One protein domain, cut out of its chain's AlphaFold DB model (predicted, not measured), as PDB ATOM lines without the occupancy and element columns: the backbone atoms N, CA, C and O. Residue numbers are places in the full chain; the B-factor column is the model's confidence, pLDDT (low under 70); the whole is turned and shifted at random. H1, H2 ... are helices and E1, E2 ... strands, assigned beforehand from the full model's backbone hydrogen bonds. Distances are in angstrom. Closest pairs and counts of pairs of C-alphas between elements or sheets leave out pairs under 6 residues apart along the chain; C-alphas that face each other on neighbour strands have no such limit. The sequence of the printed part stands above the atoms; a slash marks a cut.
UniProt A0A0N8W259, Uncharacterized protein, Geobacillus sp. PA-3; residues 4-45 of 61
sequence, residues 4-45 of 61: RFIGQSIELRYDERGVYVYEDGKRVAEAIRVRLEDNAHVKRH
ATOM      1  N   ARG A   4     159.434 202.543 103.235       77.56
ATOM      2  CA  ARG A   4     158.908 203.617 102.377       77.56
ATOM      3  C   ARG A   4     158.281 203.133 101.066       77.56
ATOM      4  O   ARG A   4     157.534 203.881 100.463       77.56
ATOM      5  N   PHE A   5     158.577 201.906 100.637       74.44
ATOM      6  CA  PHE A   5     158.068 201.333  99.389       74.44
ATOM      7  C   PHE A   5     156.844 200.420  99.576       74.44
ATOM      8  O   PHE A   5     156.382 199.795  98.622       74.44
ATOM      9  N   ILE A   6     156.320 200.289 100.798       74.81
ATOM     10  CA  ILE A   6     155.135 199.462 101.056       74.81
ATOM     11  C   ILE A   6     153.927 200.068 100.330       74.81
ATOM     12  O   ILE A   6     153.615 201.241 100.508       74.81
ATOM     13  N   GLY A   7     153.238 199.252  99.525       71.06
ATOM     14  CA  GLY A   7     152.039 199.667  98.785       71.06
ATOM     15  C   GLY A   7     152.309 200.517  97.541       71.06
ATOM     16  O   GLY A   7     151.360 201.024  96.952       71.06
ATOM     17  N   GLN A   8     153.571 200.669  97.133       73.56
ATOM     18  CA  GLN A   8     153.963 201.446  95.958       73.56
ATOM     19  C   GLN A   8     154.525 200.541  94.859       73.56
ATOM     20  O   GLN A   8     155.175 199.531  95.138       73.56
ATOM     21  N   SER A   9     154.297 200.924  93.602       77.88
ATOM     22  CA  SER A   9     154.955 200.310  92.447       77.88
ATOM     23  C   SER A   9     156.376 200.857  92.327       77.88
ATOM     24  O   SER A   9     156.564 202.071  92.329       77.88
ATOM     25  N   ILE A  10     157.368 199.974  92.218       79.88
ATOM     26  CA  ILE A  10     158.789 200.347  92.141       79.88
ATOM     27  C   ILE A  10     159.477 199.696  90.943       79.88
ATOM     28  O   ILE A  10     159.110 198.592  90.535       79.88
ATOM     29  N   GLU A  11     160.508 200.356  90.411       82.62
ATOM     30  CA  GLU A  11     161.347 199.781  89.361       82.62
ATOM     31  C   GLU A  11     162.360 198.808  89.974       82.62
ATOM     32  O   GLU A  11     163.154 199.155  90.856       82.62
ATOM     33  N   LEU A  12     162.330 197.570  89.486       81.31
ATOM     34  CA  LEU A  12     163.254 196.518  89.877       81.31
ATOM     35  C   LEU A  12     164.156 196.161  88.703       81.31
ATOM     36  O   LEU A  12     163.685 195.921  87.593       81.31
ATOM     37  N   ARG A  13     165.456 196.057  88.977       85.69
ATOM     38  CA  ARG A  13     166.437 195.487  88.050       85.69
ATOM     39  C   ARG A  13     167.136 194.327  88.734       85.69
ATOM     40  O   ARG A  13     167.418 194.393  89.931       85.69
ATOM     41  N   TYR A  14     167.389 193.264  87.988       83.94
ATOM     42  CA  TYR A  14     168.015 192.058  88.511       83.94
ATOM     43  C   TYR A  14     169.172 191.619  87.617       83.94
ATOM     44  O   TYR A  14     169.141 191.814  86.404       83.94
ATOM     45  N   ASP A  15     170.186 191.033  88.242       86.25
ATOM     46  CA  ASP A  15     171.314 190.371  87.590       86.25
ATOM     47  C   ASP A  15     171.632 189.054  88.322       86.25
ATOM     48  O   ASP A  15     170.905 188.633  89.229       86.25
ATOM     49  N   GLU A  16     172.716 188.379  87.939       82.38
ATOM     50  CA  GLU A  16     173.146 187.136  88.596       82.38
ATOM     51  C   GLU A  16     173.515 187.323  90.080       82.38
ATOM     52  O   GLU A  16     173.484 186.364  90.853       82.38
ATOM     53  N   ARG A  17     173.840 188.549  90.504       79.56
ATOM     54  CA  ARG A  17     174.275 188.878  91.866       79.56
ATOM     55  C   ARG A  17     173.107 189.218  92.786       79.56
ATOM     56  O   ARG A  17     173.197 188.939  93.979       79.56
ATOM     57  N   GLY A  18     172.015 189.783  92.273       80.88
ATOM     58  CA  GLY A  18     170.901 190.169  93.130       80.88
ATOM     59  C   GLY A  18     169.758 190.914  92.455       80.88
ATOM     60  O   GLY A  18     169.654 191.009  91.235       80.88
ATOM     61  N   VAL A  19     168.863 191.430  93.297       83.94
ATOM     62  CA  VAL A  19     167.705 192.237  92.900       83.94
ATOM     63  C   VAL A  19     167.853 193.616  93.531       83.94
ATOM     64  O   VAL A  19     168.091 193.730  94.734       83.94
ATOM     65  N   TYR A  20     167.689 194.672  92.742       86.25
ATOM     66  CA  TYR A  20     167.927 196.050  93.164       86.25
ATOM     67  C   TYR A  20     166.726 196.936  92.852       86.25
ATOM     68  O   TYR A  20     166.068 196.780  91.823       86.25
ATOM     69  N   VAL A  21     166.473 197.890  93.744       85.75
ATOM     70  CA  VAL A  21     165.427 198.904  93.601       85.75
ATOM     71  C   VAL A  21     166.048 200.175  93.041       85.75
ATOM     72  O   VAL A  21     167.063 200.647  93.572       85.75
ATOM     73  N   TYR A  22     165.425 200.727  92.002       84.00
ATOM     74  CA  TYR A  22     165.819 201.981  91.372       84.00
ATOM     75  C   TYR A  22     164.728 203.047  91.512       84.00
ATOM     76  O   TYR A  22     163.540 202.739  91.485       84.00
ATOM     77  N   GLU A  23     165.156 204.298  91.655       82.88
ATOM     78  CA  GLU A  23     164.315 205.498  91.701       82.88
ATOM     79  C   GLU A  23     165.055 206.615  90.953       82.88
ATOM     80  O   GLU A  23     166.248 206.820  91.192       82.88
ATOM     81  N   ASP A  24     164.403 207.265  89.982       82.50
ATOM     82  CA  ASP A  24     165.011 208.286  89.106       82.50
ATOM     83  C   ASP A  24     166.357 207.854  88.482       82.50
ATOM     84  O   ASP A  24     167.330 208.608  88.407       82.50
ATOM     85  N   GLY A  25     166.450 206.579  88.085       82.31
ATOM     86  CA  GLY A  25     167.665 205.987  87.514       82.31
ATOM     87  C   GLY A  25     168.792 205.714  88.521       82.31
ATOM     88  O   GLY A  25     169.845 205.205  88.133       82.31
ATOM     89  N   LYS A  26     168.591 205.987  89.816       82.25
ATOM     90  CA  LYS A  26     169.558 205.723  90.892       82.25
ATOM     91  C   LYS A  26     169.197 204.461  91.664       82.25
ATOM     92  O   LYS A  26     168.044 204.240  92.015       82.25
ATOM     93  N   ARG A  27     170.203 203.643  91.990       82.75
ATOM     94  CA  ARG A  27     170.039 202.472  92.865       82.75
ATOM     95  C   ARG A  27     169.839 202.945  94.306       82.75
ATOM     96  O   ARG A  27     170.741 203.549  94.881       82.75
ATOM     97  N   VAL A  28     168.689 202.633  94.897       84.69
ATOM     98  CA  VAL A  28     168.281 203.131  96.228       84.69
ATOM     99  C   VAL A  28     168.162 202.045  97.292       84.69
ATOM    100  O   VAL A  28     168.143 202.355  98.486       84.69
ATOM    101  N   ALA A  29     168.069 200.776  96.891       82.19
ATOM    102  CA  ALA A  29     168.085 199.648  97.814       82.19
ATOM    103  C   ALA A  29     168.474 198.342  97.111       82.19
ATOM    104  O   ALA A  29     168.320 198.192  95.902       82.19
ATOM    105  N   GLU A  30     168.934 197.378  97.900       82.38
ATOM    106  CA  GLU A  30     169.076 195.984  97.494       82.38
ATOM    107  C   GLU A  30     167.962 195.155  98.143       82.38
ATOM    108  O   GLU A  30     167.647 195.316  99.330       82.38
ATOM    109  N   ALA A  31     167.314 194.307  97.351       77.50
ATOM    110  CA  ALA A  31     166.285 193.402  97.824       77.50
ATOM    111  C   ALA A  31     166.937 192.102  98.314       77.50
ATOM    112  O   ALA A  31     167.565 191.362  97.561       77.50
ATOM    113  N   ILE A  32     166.762 191.830  99.605       76.88
ATOM    114  CA  ILE A  32     167.275 190.628 100.261       76.88
ATOM    115  C   ILE A  32     166.359 189.458  99.901       76.88
ATOM    116  O   ILE A  32     165.141 189.548 100.085       76.88
ATOM    117  N   ARG A  33     166.936 188.353  99.411       69.75
ATOM    118  CA  ARG A  33     166.190 187.104  99.215       69.75
ATOM    119  C   ARG A  33     165.716 186.597 100.569       69.75
ATOM    120  O   ARG A  33     166.503 186.356 101.477       69.75
ATOM    121  N   VAL A  34     164.413 186.425 100.673       65.44
ATOM    122  CA  VAL A  34     163.733 185.924 101.861       65.44
ATOM    123  C   VAL A  34     163.224 184.526 101.556       65.44
ATOM    124  O   VAL A  34     162.696 184.279 100.470       65.44
ATOM    125  N   ARG A  35     163.406 183.602 102.503       67.31
ATOM    126  CA  ARG A  35     162.844 182.255 102.404       67.31
ATOM    127  C   ARG A  35     161.324 182.352 102.397       67.31
ATOM    128  O   ARG A  35     160.722 183.036 103.224       67.31
ATOM    129  N   LEU A  36     160.702 181.700 101.418       60.78
ATOM    130  CA  LEU A  36     159.259 181.800 101.220       60.78
ATOM    131  C   LEU A  36     158.480 181.154 102.372       60.78
ATOM    132  O   LEU A  36     157.404 181.641 102.700       60.78
ATOM    133  N   GLU A  37     159.033 180.114 103.001       64.44
ATOM    134  CA  GLU A  37     158.442 179.433 104.160       64.44
ATOM    135  C   GLU A  37     158.240 180.390 105.348       64.44
ATOM    136  O   GLU A  37     157.156 180.418 105.930       64.44
ATOM    137  N   ASP A  38     159.222 181.255 105.622       58.06
ATOM    138  CA  ASP A  38     159.148 182.271 106.682       58.06
ATOM    139  C   ASP A  38     158.144 183.389 106.335       58.06
ATOM    140  O   ASP A  38     157.384 183.871 107.176       58.06
ATOM    141  N   ASN A  39     158.079 183.777 105.059       53.19
ATOM    142  CA  ASN A  39     157.206 184.857 104.592       53.19
ATOM    143  C   ASN A  39     155.744 184.443 104.372       53.19
ATOM    144  O   ASN A  39     154.843 185.283 104.455       53.19
ATOM    145  N   ALA A  40     155.488 183.167 104.086       53.41
ATOM    146  CA  ALA A  40     154.141 182.639 103.907       53.41
ATOM    147  C   ALA A  40     153.328 182.749 105.200       53.41
ATOM    148  O   ALA A  40     152.131 183.022 105.143       53.41
ATOM    149  N   HIS A  41     153.971 182.606 106.362       51.84
ATOM    150  CA  HIS A  41     153.316 182.779 107.655       51.84
ATOM    151  C   HIS A  41     152.867 184.237 107.881       51.84
ATOM    152  O   HIS A  41     151.715 184.481 108.238       51.84
ATOM    153  N   VAL A  42     153.724 185.211 107.548       55.00
ATOM    154  CA  VAL A  42     153.441 186.656 107.680       55.00
ATOM    155  C   VAL A  42     152.347 187.130 106.716       55.00
ATOM    156  O   VAL A  42     151.559 188.000 107.069       55.00
ATOM    157  N   LYS A  43     152.262 186.557 105.505       58.41
ATOM    158  CA  LYS A  43     151.198 186.889 104.536       58.41
ATOM    159  C   LYS A  43     149.893 186.112 104.754       58.41
ATOM    160  O   LYS A  43     148.852 186.571 104.289       58.41
ATOM    161  N   ARG A  44     149.926 184.955 105.436       55.81
ATOM    162  CA  ARG A  44     148.728 184.160 105.782       55.81
ATOM    163  C   ARG A  44     147.889 184.815 106.874       55.81
ATOM    164  O   ARG A  44     146.665 184.717 106.822       55.81
ATOM    165  N   HIS A  45     148.510 185.524 107.813       55.31
ATOM    166  CA  HIS A  45     147.780 186.460 108.658       55.31
ATOM    167  C   HIS A  45     147.611 187.777 107.907       55.31
ATOM    168  O   HIS A  45     148.564 188.526 107.708       55.31
TER     169      HIS A  45
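This is residues 4 to 45 of the 61 residues of an uncharacterized protein of Geobacillus sp. PA-3 (UniProt A0A0N8W259). A small antiparallel sheet of three strands makes the body, and residues 34 to 45, with the short helix H1, stick out from it as a free arm. The strands form a meander, each the antiparallel neighbour of the one before, in the order E1, E2, E3. The printed part has 42 residues with three named strands followed by one named helix, and its class is mixed, helices and strands. The whole is loose, with a radius of gyration of the C-alphas of 12.4 A, and its outline is flat, spanning 35 by 25 by 11 A.

E1 is residues 11 to 14, 10.2 A long, and begins at C-alpha 11 (161.347, 199.781, 89.361). E2 is residues 19 to 23, 13.7 A long. E3, residues 26 to 31, measures 14.5 A. H1 is residues 36 to 44, 11.7 A long, and ends at C-alpha 44 (148.728, 184.160, 105.782).

E2 is the inner strand; E1 and E3 are edge strands. E1 and E2 form a hairpin, their directions 148 degrees apart, with N 20 and O 13 at 2.8 A, within hydrogen-bond range. E2 and E3 form a second hairpin, at 146 degrees, with N 31 and O 19 at 2.8 A, also within range. H1 is not on the sheet, and it is apart from E1 and E2. In H1, 3 of 5 O i to N i+4 pairs are within hydrogen-bond range.

The two C-alphas farthest apart, those of Gly 25 and His 45, are 35.0 A from each other. Without the stretch that stands free, the body spans 26 by 20 by 11 A. The printed part has no cut, and the three links between named elements are tight. The mean pLDDT of the printed part is 74.2, and residues 33 to 45 are under 70.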